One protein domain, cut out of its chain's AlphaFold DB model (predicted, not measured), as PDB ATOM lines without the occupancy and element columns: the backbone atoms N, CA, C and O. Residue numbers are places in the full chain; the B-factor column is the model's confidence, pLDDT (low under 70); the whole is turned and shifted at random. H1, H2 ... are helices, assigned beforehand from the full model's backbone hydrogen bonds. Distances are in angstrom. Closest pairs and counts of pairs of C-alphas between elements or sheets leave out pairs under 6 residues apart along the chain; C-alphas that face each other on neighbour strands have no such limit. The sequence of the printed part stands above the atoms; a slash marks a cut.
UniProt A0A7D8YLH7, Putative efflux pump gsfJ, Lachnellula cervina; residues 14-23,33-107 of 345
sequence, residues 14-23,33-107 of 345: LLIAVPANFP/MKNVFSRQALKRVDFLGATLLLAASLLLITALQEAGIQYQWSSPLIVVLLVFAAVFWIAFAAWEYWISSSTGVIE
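AT A GLANCE: This is residues 14 to 23 and 33 to 107 of the 345 residues of the protein "Putative efflux pump gsfJ" of Lachnellula cervina (UniProt A0A7D8YLH7). A long helical hairpin, H3 and H4 side by side, trails at one end into a loose leading stretch with the one-turn helices H1 and H2; residues 34 to 39 stick out. The printed part has 85 residues with four named helices, H1 to H4 in order, and no named strand: all helix. It is extended, with a radius of gyration of the C-alphas of 18.8 A, and flat, spanning 56 by 34 by 17 A.

IN THESE COORDINATES: H1, residues 14 to 17, begins at C-alpha 14 (150.840, 225.778, 141.089) and measures 5.1 A. H2, residues 39 to 42, measures 5.2 A; H3, residues 47 to 66, 28.2 A; H4, residues 76 to 101, 37.0 A, ending at C-alpha 101 (182.200, 224.787, 130.174).

HOW THE PARTS SIT: H1 and H2 touch no helix. H3 and H4, a helical hairpin, touch at a shallow tilt of 25 degrees, opposite ways; their closest C-alphas, Ala 56 and Ala 85, are 4.6 A apart. In H3 and H4 every O i to N i+4 pair is within hydrogen-bond range; H1 and H2 are too short for one.

THE WHOLE: The C-alphas farthest apart, Asn 21 and Ser 74, are 57.0 A apart. Residues 24 to 32 are not printed; C-alphas 23 and 33 are 14.7 A apart across the cut. H2 to H3 is a tight link. Mean pLDDT of the printed part is 71.1, with 40 residues under 70, among them 14 to 23 and 33 to 44.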
ATOM      1  N   LEU A  14     150.178 225.182 142.260       62.62
ATOM      2  CA  LEU A  14     150.840 225.778 141.089       62.62
ATOM      3  C   LEU A  14     150.145 225.409 139.764       62.62
ATOM      4  O   LEU A  14     149.967 226.273 138.908       62.62
ATOM      5  N   LEU A  15     149.695 224.159 139.604       63.69
ATOM      6  CA  LEU A  15     148.964 223.689 138.415       63.69
ATOM      7  C   LEU A  15     147.538 224.268 138.278       63.69
ATOM      8  O   LEU A  15     146.931 224.144 137.209       63.69
ATOM      9  N   ILE A  16     147.006 224.882 139.340       67.56
ATOM     10  CA  ILE A  16     145.710 225.578 139.360       67.56
ATOM     11  C   ILE A  16     145.903 227.097 139.221       67.56
ATOM     12  O   ILE A  16     145.181 227.733 138.457       67.56
ATOM     13  N   ALA A  17     146.876 227.670 139.933       64.75
ATOM     14  CA  ALA A  17     147.101 229.111 140.028       64.75
ATOM     15  C   ALA A  17     147.845 229.709 138.823       64.75
ATOM     16  O   ALA A  17     147.647 230.883 138.514       64.75
ATOM     17  N   VAL A  18     148.689 228.939 138.122       58.59
ATOM     18  CA  VAL A  18     149.355 229.420 136.901       58.59
ATOM     19  C   VAL A  18     148.374 229.342 135.719       58.59
ATOM     20  O   VAL A  18     147.995 228.239 135.314       58.59
ATOM     21  N   PRO A  19     147.962 230.477 135.114       54.50
ATOM     22  CA  PRO A  19     147.034 230.457 133.990       54.50
ATOM     23  C   PRO A  19     147.688 229.800 132.769       54.50
ATOM     24  O   PRO A  19     148.858 230.032 132.468       54.50
ATOM     25  N   ALA A  20     146.910 228.998 132.034       52.94
ATOM     26  CA  ALA A  20     147.405 227.975 131.099       52.94
ATOM     27  C   ALA A  20     148.292 228.455 129.925       52.94
ATOM     28  O   ALA A  20     148.857 227.613 129.228       52.94
ATOM     29  N   ASN A  21     148.419 229.771 129.718       49.03
ATOM     30  CA  ASN A  21     149.208 230.405 128.657       49.03
ATOM     31  C   ASN A  21     150.304 231.355 129.197       49.03
ATOM     32  O   ASN A  21     150.793 232.195 128.447       49.03
ATOM     33  N   PHE A  22     150.688 231.296 130.478       48.22
ATOM     34  CA  PHE A  22     151.769 232.143 131.005       48.22
ATOM     35  C   PHE A  22     153.153 231.697 130.472       48.22
ATOM     36  O   PHE A  22     153.432 230.497 130.489       48.22
ATOM     37  N   PRO A  23     154.048 232.604 130.023       49.44
ATOM     38  CA  PRO A  23     153.871 234.054 129.866       49.44
ATOM     39  C   PRO A  23     153.269 234.475 128.506       49.44
ATOM     40  O   PRO A  23     152.859 235.623 128.359       49.44
ATOM     41  N   MET A  33     150.081 220.656 129.486       45.28
ATOM     42  CA  MET A  33     150.828 219.672 130.310       45.28
ATOM     43  C   MET A  33     151.898 218.865 129.561       45.28
ATOM     44  O   MET A  33     152.979 218.643 130.104       45.28
ATOM     45  N   LYS A  34     151.639 218.455 128.306       46.44
ATOM     46  CA  LYS A  34     152.575 217.620 127.518       46.44
ATOM     47  C   LYS A  34     153.960 218.256 127.313       46.44
ATOM     48  O   LYS A  34     154.915 217.522 127.081       46.44
ATOM     49  N   ASN A  35     154.081 219.582 127.436       50.50
ATOM     50  CA  ASN A  35     155.357 220.280 127.273       50.50
ATOM     51  C   ASN A  35     156.135 220.471 128.586       50.50
ATOM     52  O   ASN A  35     157.360 220.462 128.538       50.50
ATOM     53  N   VAL A  36     155.467 220.560 129.743       52.75
ATOM     54  CA  VAL A  36     156.139 220.675 131.056       52.75
ATOM     55  C   VAL A  36     156.871 219.373 131.397       52.75
ATOM     56  O   VAL A  36     158.035 219.394 131.775       52.75
ATOM     57  N   PHE A  37     156.227 218.229 131.144       54.00
ATOM     58  CA  PHE A  37     156.846 216.900 131.227       54.00
ATOM     59  C   PHE A  37     157.358 216.393 129.863       54.00
ATOM     60  O   PHE A  37     157.487 215.186 129.647       54.00
ATOM     61  N   SER A  38     157.660 217.291 128.915       55.94
ATOM     62  CA  SER A  38     158.301 216.885 127.658       55.94
ATOM     63  C   SER A  38     159.708 216.356 127.924       55.94
ATOM     64  O   SER A  38     160.451 216.895 128.748       55.94
ATOM     65  N   ARG A  39     160.138 215.373 127.122       57.16
ATOM     66  CA  ARG A  39     161.539 214.920 127.073       57.16
ATOM     67  C   ARG A  39     162.528 216.058 126.776       57.16
ATOM     68  O   ARG A  39     163.704 215.897 127.067       57.16
ATOM     69  N   GLN A  40     162.091 217.190 126.216       58.56
ATOM     70  CA  GLN A  40     162.929 218.381 126.004       58.56
ATOM     71  C   GLN A  40     163.009 219.314 127.223       58.56
ATOM     72  O   GLN A  40     163.987 220.044 127.338       58.56
ATOM     73  N   ALA A  41     162.024 219.287 128.127       58.88
ATOM     74  CA  ALA A  41     162.081 220.011 129.400       58.88
ATOM     75  C   ALA A  41     162.903 219.216 130.426       58.88
ATOM     76  O   ALA A  41     163.856 219.731 130.996       58.88
ATOM     77  N   LEU A  42     162.629 217.912 130.557       64.25
ATOM     78  CA  LEU A  42     163.390 217.008 131.428       64.25
ATOM     79  C   LEU A  42     164.878 216.907 131.035       64.25
ATOM     80  O   LEU A  42     165.716 216.701 131.902       64.25
ATOM     81  N   LYS A  43     165.231 217.107 129.756       67.06
ATOM     82  CA  LYS A  43     166.631 217.180 129.288       67.06
ATOM     83  C   LYS A  43     167.382 218.467 129.666       67.06
ATOM     84  O   LYS A  43     168.579 218.530 129.403       67.06
ATOM     85  N   ARG A  44     166.709 219.477 130.229       66.19
ATOM     86  CA  ARG A  44     167.339 220.720 130.713       66.19
ATOM     87  C   ARG A  44     167.694 220.674 132.194       66.19
ATOM     88  O   ARG A  44     168.553 221.426 132.621       66.19
ATOM     89  N   VAL A  45     167.040 219.822 132.980       72.06
ATOM     90  CA  VAL A  45     167.226 219.780 134.436       72.06
ATOM     91  C   VAL A  45     168.513 219.035 134.777       72.06
ATOM     92  O   VAL A  45     168.652 217.860 134.430       72.06
ATOM     93  N   ASP A  46     169.429 219.679 135.503       76.75
ATOM     94  CA  ASP A  46     170.602 218.999 136.053       76.75
ATOM     95  C   ASP A  46     170.245 218.145 137.282       76.75
ATOM     96  O   ASP A  46     170.455 218.512 138.441       76.75
ATOM     97  N   PHE A  47     169.694 216.964 137.013       79.69
ATOM     98  CA  PHE A  47     169.400 215.972 138.044       79.69
ATOM     99  C   PHE A  47     170.655 215.480 138.779       79.69
ATOM    100  O   PHE A  47     170.543 215.101 139.947       79.69
ATOM    101  N   LEU A  48     171.832 215.464 138.138       82.38
ATOM    102  CA  LEU A  48     173.043 214.939 138.769       82.38
ATOM    103  C   LEU A  48     173.657 215.978 139.706       82.38
ATOM    104  O   LEU A  48     173.900 215.648 140.863       82.38
ATOM    105  N   GLY A  49     173.795 217.234 139.274       79.88
ATOM    106  CA  GLY A  49     174.216 218.344 140.130       79.88
ATOM    107  C   GLY A  49     173.291 218.509 141.334       79.88
ATOM    108  O   GLY A  49     173.759 218.538 142.471       79.88
ATOM    109  N   ALA A  50     171.970 218.475 141.121       76.50
ATOM    110  CA  ALA A  50     170.994 218.534 142.210       76.50
ATOM    111  C   ALA A  50     171.122 217.353 143.196       76.50
ATOM    112  O   ALA A  50     171.038 217.550 144.408       76.50
ATOM    113  N   THR A  51     171.366 216.132 142.700       84.69
ATOM    114  CA  THR A  51     171.562 214.945 143.553       84.69
ATOM    115  C   THR A  51     172.884 215.010 144.322       84.69
ATOM    116  O   THR A  51     172.901 214.722 145.519       84.69
ATOM    117  N   LEU A  52     173.979 215.431 143.676       83.56
ATOM    118  CA  LEU A  52     175.293 215.608 144.302       83.56
ATOM    119  C   LEU A  52     175.241 216.683 145.397       83.56
ATOM    120  O   LEU A  52     175.693 216.428 146.509       83.56
ATOM    121  N   LEU A  53     174.629 217.840 145.124       81.06
ATOM    122  CA  LEU A  53     174.441 218.931 146.086       81.06
ATOM    123  C   LEU A  53     173.605 218.496 147.298       81.06
ATOM    124  O   LEU A  53     173.962 218.798 148.439       81.06
ATOM    125  N   LEU A  54     172.510 217.767 147.065       77.19
ATOM    126  CA  LEU A  54     171.640 217.250 148.123       77.19
ATOM    127  C   LEU A  54     172.380 216.214 148.984       77.19
ATOM    128  O   LEU A  54     172.329 216.304 150.210       77.19
ATOM    129  N   ALA A  55     173.114 215.281 148.371       79.00
ATOM    130  CA  ALA A  55     173.917 214.286 149.083       79.00
ATOM    131  C   ALA A  55     175.068 214.926 149.881       79.00
ATOM    132  O   ALA A  55     175.212 214.645 151.071       79.00
ATOM    133  N   ALA A  56     175.838 215.828 149.263       76.75
ATOM    134  CA  ALA A  56     176.920 216.578 149.905       76.75
ATOM    135  C   ALA A  56     176.416 217.365 151.122       76.75
ATOM    136  O   ALA A  56     177.040 217.351 152.184       76.75
ATOM    137  N   SER A  57     175.251 218.006 150.975       73.88
ATOM    138  CA  SER A  57     174.583 218.723 152.059       73.88
ATOM    139  C   SER A  57     174.153 217.767 153.168       73.88
ATOM    140  O   SER A  57     174.589 217.943 154.299       73.88
ATOM    141  N   LEU A  58     173.355 216.730 152.878       76.00
ATOM    142  CA  LEU A  58     172.863 215.802 153.905       76.00
ATOM    143  C   LEU A  58     173.999 215.124 154.683       76.00
ATOM    144  O   LEU A  58     173.919 215.045 155.905       76.00
ATOM    145  N   LEU A  59     175.065 214.683 154.013       77.88
ATOM    146  CA  LEU A  59     176.196 214.018 154.669       77.88
ATOM    147  C   LEU A  59     176.973 214.973 155.586       77.88
ATOM    148  O   LEU A  59     177.271 214.610 156.725       77.88
ATOM    149  N   LEU A  60     177.231 216.209 155.136       77.38
ATOM    150  CA  LEU A  60     177.854 217.253 155.958       77.38
ATOM    151  C   LEU A  60     176.982 217.597 157.177       77.38
ATOM    152  O   LEU A  60     177.480 217.741 158.291       77.38
ATOM    153  N   ILE A  61     175.670 217.697 156.957       64.25
ATOM    154  CA  ILE A  61     174.661 218.021 157.968       64.25
ATOM    155  C   ILE A  61     174.581 216.926 159.035       64.25
ATOM    156  O   ILE A  61     174.633 217.239 160.223       64.25
ATOM    157  N   THR A  62     174.489 215.654 158.640       72.25
ATOM    158  CA  THR A  62     174.453 214.526 159.580       72.25
ATOM    159  C   THR A  62     175.769 214.406 160.344       72.25
ATOM    160  O   THR A  62     175.732 214.243 161.560       72.25
ATOM    161  N   ALA A  63     176.923 214.573 159.687       72.94
ATOM    162  CA  ALA A  63     178.215 214.569 160.373       72.94
ATOM    163  C   ALA A  63     178.276 215.617 161.495       72.94
ATOM    164  O   ALA A  63     178.614 215.291 162.629       72.94
ATOM    165  N   LEU A  64     177.909 216.865 161.197       65.62
ATOM    166  CA  LEU A  64     178.030 217.992 162.128       65.62
ATOM    167  C   LEU A  64     176.912 218.058 163.192       65.62
ATOM    168  O   LEU A  64     177.025 218.810 164.158       65.62
ATOM    169  N   GLN A  65     175.849 217.260 163.043       56.78
ATOM    170  CA  GLN A  65     174.812 217.057 164.066       56.78
ATOM    171  C   GLN A  65     175.149 215.913 165.027       56.78
ATOM    172  O   GLN A  65     174.879 216.008 166.222       56.78
ATOM    173  N   GLU A  66     175.735 214.832 164.514       61.00
ATOM    174  CA  GLU A  66     176.083 213.648 165.303       61.00
ATOM    175  C   GLU A  66     177.433 213.808 166.034       61.00
ATOM    176  O   GLU A  66     177.635 213.219 167.104       61.00
ATOM    177  N   ALA A  67     178.339 214.638 165.500       56.62
ATOM    178  CA  ALA A  67     179.626 214.980 166.103       56.62
ATOM    179  C   ALA A  67     179.480 215.793 167.400       56.62
ATOM    180  O   ALA A  67     178.688 216.728 167.503       56.62
ATOM    181  N   GLY A  68     180.263 215.433 168.416       48.84
ATOM    182  CA  GLY A  68     180.234 216.031 169.754       48.84
ATOM    183  C   GLY A  68     179.063 215.550 170.617       48.84
ATOM    184  O   GLY A  68     179.247 215.277 171.809       48.84
ATOM    185  N   ILE A  69     177.879 215.374 170.021       53.50
ATOM    186  CA  ILE A  69     176.651 214.966 170.711       53.50
ATOM    187  C   ILE A  69     176.633 213.454 170.962       53.50
ATOM    188  O   ILE A  69     176.890 213.030 172.093       53.50
ATOM    189  N   GLN A  70     176.369 212.640 169.938       54.75
ATOM    190  CA  GLN A  70     176.300 211.178 170.071       54.75
ATOM    191  C   GLN A  70     177.685 210.542 169.921       54.75
ATOM    192  O   GLN A  70     178.089 209.717 170.740       54.75
ATOM    193  N   TYR A  71     178.452 210.986 168.926       63.50
ATOM    194  CA  TYR A  71     179.769 210.446 168.603       63.50
ATOM    195  C   TYR A  71     180.863 211.483 168.865       63.50
ATOM    196  O   TYR A  71     180.672 212.683 168.674       63.50
ATOM    197  N   GLN A  72     182.045 211.037 169.290       74.44
ATOM    198  CA  GLN A  72     183.211 211.923 169.370       74.44
ATOM    199  C   GLN A  72     183.635 212.377 167.964       74.44
ATOM    200  O   GLN A  72     183.435 211.654 166.990       74.44
ATOM    201  N   TRP A  73     184.273 213.544 167.854       69.06
ATOM    202  CA  TRP A  73     184.820 214.060 166.586       69.06
ATOM    203  C   TRP A  73     185.835 213.110 165.921       69.06
ATOM    204  O   TRP A  73     185.945 213.077 164.702       69.06
ATOM    205  N   SER A  74     186.530 212.304 166.725       76.75
ATOM    206  CA  SER A  74     187.448 211.230 166.322       76.75
ATOM    207  C   SER A  74     186.755 209.927 165.893       76.75
ATOM    208  O   SER A  74     187.434 208.979 165.499       76.75
ATOM    209  N   SER A  75     185.424 209.836 165.983       80.88
ATOM    210  CA  SER A  75     184.672 208.629 165.622       80.88
ATOM    211  C   SER A  75     184.818 208.316 164.128       80.88
ATOM    212  O   SER A  75     184.556 209.203 163.308       80.88
ATOM    213  N   PRO A  76     185.128 207.060 163.741       87.00
ATOM    214  CA  PRO A  76     185.216 206.662 162.339       87.00
ATOM    215  C   PRO A  76     183.970 207.028 161.526       87.00
ATOM    216  O   PRO A  76     184.101 207.461 160.387       87.00
ATOM    217  N   LEU A  77     182.773 206.938 162.118       84.38
ATOM    218  CA  LEU A  77     181.513 207.307 161.465       84.38
ATOM    219  C   LEU A  77     181.489 208.793 161.068       84.38
ATOM    220  O   LEU A  77     181.125 209.123 159.942       84.38
ATOM    221  N   ILE A  78     181.923 209.685 161.963       83.12
ATOM    222  CA  ILE A  78     181.956 211.134 161.718       83.12
ATOM    223  C   ILE A  78     183.008 211.476 160.664       83.12
ATOM    224  O   ILE A  78     182.709 212.195 159.711       83.12
ATOM    225  N   VAL A  79     184.215 210.916 160.786       87.12
ATOM    226  CA  VAL A  79     185.300 211.128 159.816       87.12
ATOM    227  C   VAL A  79     184.889 210.637 158.424       87.12
ATOM    228  O   VAL A  79     185.076 211.355 157.446       87.12
ATOM    229  N   VAL A  80     184.258 209.462 158.325       91.94
ATOM    230  CA  VAL A  80     183.743 208.913 157.061       91.94
ATOM    231  C   VAL A  80     182.664 209.816 156.454       91.94
ATOM    232  O   VAL A  80     182.763 210.140 155.272       91.94
ATOM    233  N   LEU A  81     181.676 210.279 157.230       85.81
ATOM    234  CA  LEU A  81     180.646 211.193 156.716       85.81
ATOM    235  C   LEU A  81     181.239 212.526 156.224       85.81
ATOM    236  O   LEU A  81     180.838 213.004 155.164       85.81
ATOM    237  N   LEU A  82     182.217 213.100 156.939       85.81
ATOM    238  CA  LEU A  82     182.907 214.328 156.520       85.81
ATOM    239  C   LEU A  82     183.731 214.126 155.239       85.81
ATOM    240  O   LEU A  82     183.682 214.971 154.345       85.81
ATOM    241  N   VAL A  83     184.452 213.005 155.116       93.00
ATOM    242  CA  VAL A  83     185.227 212.673 153.909       93.00
ATOM    243  C   VAL A  83     184.304 212.462 152.709       93.00
ATOM    244  O   VAL A  83     184.543 213.053 151.657       93.00
ATOM    245  N   PHE A  84     183.214 211.699 152.854       90.56
ATOM    246  CA  PHE A  84     182.237 211.549 151.772       90.56
ATOM    247  C   PHE A  84     181.577 212.883 151.412       90.56
ATOM    248  O   PHE A  84     181.477 213.193 150.229       90.56
ATOM    249  N   ALA A  85     181.190 213.706 152.391       84.75
ATOM    250  CA  ALA A  85     180.647 215.036 152.125       84.75
ATOM    251  C   ALA A  85     181.627 215.908 151.320       84.75
ATOM    252  O   ALA A  85     181.223 216.521 150.334       84.75
ATOM    253  N   ALA A  86     182.916 215.920 151.682       87.62
ATOM    254  CA  ALA A  86     183.950 216.639 150.939       87.62
ATOM    255  C   ALA A  86     184.117 216.104 149.504       87.62
ATOM    256  O   ALA A  86     184.177 216.894 148.562       87.62
ATOM    257  N   VAL A  87     184.115 214.779 149.313       92.50
ATOM    258  CA  VAL A  87     184.160 214.149 147.981       92.50
ATOM    259  C   VAL A  87     182.936 214.527 147.141       92.50
ATOM    260  O   VAL A  87     183.097 214.899 145.980       92.50
ATOM    261  N   PHE A  88     181.725 214.511 147.709       87.12
ATOM    262  CA  PHE A  88     180.512 214.930 146.998       87.12
ATOM    263  C   PHE A  88     180.495 216.437 146.687       87.12
ATOM    264  O   PHE A  88     180.050 216.811 145.604       87.12
ATOM    265  N   TRP A  89     181.036 217.299 147.558       83.12
ATOM    266  CA  TRP A  89     181.220 218.731 147.270       83.12
ATOM    267  C   TRP A  89     182.221 218.981 146.133       83.12
ATOM    268  O   TRP A  89     181.959 219.808 145.259       83.12
ATOM    269  N   ILE A  90     183.341 218.250 146.099       87.50
ATOM    270  CA  ILE A  90     184.329 218.327 145.011       87.50
ATOM    271  C   ILE A  90     183.724 217.802 143.700       87.50
ATOM    272  O   ILE A  90     183.873 218.444 142.662       87.50
ATOM    273  N   ALA A  91     182.994 216.683 143.745       87.06
ATOM    274  CA  ALA A  91     182.301 216.126 142.585       87.06
ATOM    275  C   ALA A  91     181.225 217.081 142.041       87.06
ATOM    276  O   ALA A  91     181.152 217.281 140.831       87.06
ATOM    277  N   PHE A  92     180.442 217.722 142.916       85.75
ATOM    278  CA  PHE A  92     179.477 218.757 142.540       85.75
ATOM    279  C   PHE A  92     180.164 219.952 141.861       85.75
ATOM    280  O   PHE A  92     179.774 220.337 140.762       85.75
ATOM    281  N   ALA A  93     181.230 220.495 142.458       82.69
ATOM    282  CA  ALA A  93     181.964 221.625 141.885       82.69
ATOM    283  C   ALA A  93     182.603 221.290 140.521       82.69
ATOM    284  O   ALA A  93     182.558 222.109 139.604       82.69
ATOM    285  N   ALA A  94     183.156 220.082 140.365       84.12
ATOM    286  CA  ALA A  94     183.704 219.607 139.095       84.12
ATOM    287  C   ALA A  94     182.614 219.397 138.028       84.12
ATOM    288  O   ALA A  94     182.827 219.728 136.862       84.12
ATOM    289  N   TRP A  95     181.442 218.891 138.423       83.94
ATOM    290  CA  TRP A  95     180.290 218.686 137.543       83.94
ATOM    291  C   TRP A  95     179.693 220.010 137.044       83.94
ATOM    292  O   TRP A  95     179.556 220.199 135.837       83.94
ATOM    293  N   GLU A  96     179.439 220.965 137.944       81.19
ATOM    294  CA  GLU A  96     178.972 222.320 137.607       81.19
ATOM    295  C   GLU A  96     179.976 223.066 136.710       81.19
ATOM    296  O   GLU A  96     179.589 223.714 135.734       81.19
ATOM    297  N   TYR A  97     181.281 222.931 136.980       79.62
ATOM    298  CA  TYR A  97     182.336 223.485 136.127       79.62
ATOM    299  C   TYR A  97     182.350 222.847 134.727       79.62
ATOM    300  O   TYR A  97     182.469 223.560 133.725       79.62
ATOM    301  N   TRP A  98     182.188 221.524 134.634       79.50
ATOM    302  CA  TRP A  98     182.160 220.798 133.362       79.50
ATOM    303  C   TRP A  98     180.905 221.108 132.535       79.50
ATOM    304  O   TRP A  98     181.026 221.400 131.343       79.50
ATOM    305  N   ILE A  99     179.718 221.154 133.157       78.12
ATOM    306  CA  ILE A  99     178.484 221.614 132.502       78.12
ATOM    307  C   ILE A  99     178.633 223.065 132.051       78.12
ATOM    308  O   ILE A  99     178.383 223.359 130.887       78.12
ATOM    309  N   SER A 100     179.092 223.974 132.918       67.81
ATOM    310  CA  SER A 100     179.213 225.393 132.559       67.81
ATOM    311  C   SER A 100     180.313 225.685 131.526       67.81
ATOM    312  O   SER A 100     180.338 226.795 130.987       67.81
ATOM    313  N   SER A 101     181.207 224.728 131.256       68.19
ATOM    314  CA  SER A 101     182.200 224.787 130.174       68.19
ATOM    315  C   SER A 101     181.715 224.112 128.881       68.19
ATOM    316  O   SER A 101     182.304 224.316 127.822       68.19
ATOM    317  N   SER A 102     180.638 223.327 128.951       62.28
ATOM    318  CA  SER A 102     180.052 222.593 127.830       62.28
ATOM    319  C   SER A 102     178.881 223.364 127.216       62.28
ATOM    320  O   SER A 102     178.043 223.918 127.919       62.28
ATOM    321  N   THR A 103     178.741 223.349 125.889       57.06
ATOM    322  CA  THR A 103     177.605 223.964 125.166       57.06
ATOM    323  C   THR A 103     176.331 223.102 125.214       57.06
ATOM    324  O   THR A 103     175.618 222.939 124.224       57.06
ATOM    325  N   GLY A 104     176.062 222.501 126.377       61.19
ATOM    326  CA  GLY A 104     174.965 221.566 126.598       61.19
ATOM    327  C   GLY A 104     173.581 222.222 126.643       61.19
ATOM    328  O   GLY A 104     173.430 223.429 126.795       61.19
ATOM    329  N   VAL A 105     172.549 221.379 126.549       62.72
ATOM    330  CA  VAL A 105     171.136 221.767 126.747       62.72
ATOM    331  C   VAL A 105     170.745 221.744 128.237       62.72
ATOM    332  O   VAL A 105     169.656 222.181 128.589       62.72
ATOM    333  N   ILE A 106     171.624 221.240 129.109       65.94
ATOM    334  CA  ILE A 106     171.412 221.168 130.558       65.94
ATOM    335  C   ILE A 106     171.694 222.541 131.180       65.94
ATOM    336  O   ILE A 106     172.730 223.150 130.916       65.94
ATOM    337  N   GLU A 107     170.771 223.013 132.007       66.88
ATOM    338  CA  GLU A 107     170.849 224.265 132.748       66.88
ATOM    339  C   GLU A 107     171.437 223.957 134.151       66.88
ATOM    340  O   GLU A 107     170.787 223.246 134.924       66.88
TER     341      GLU A 107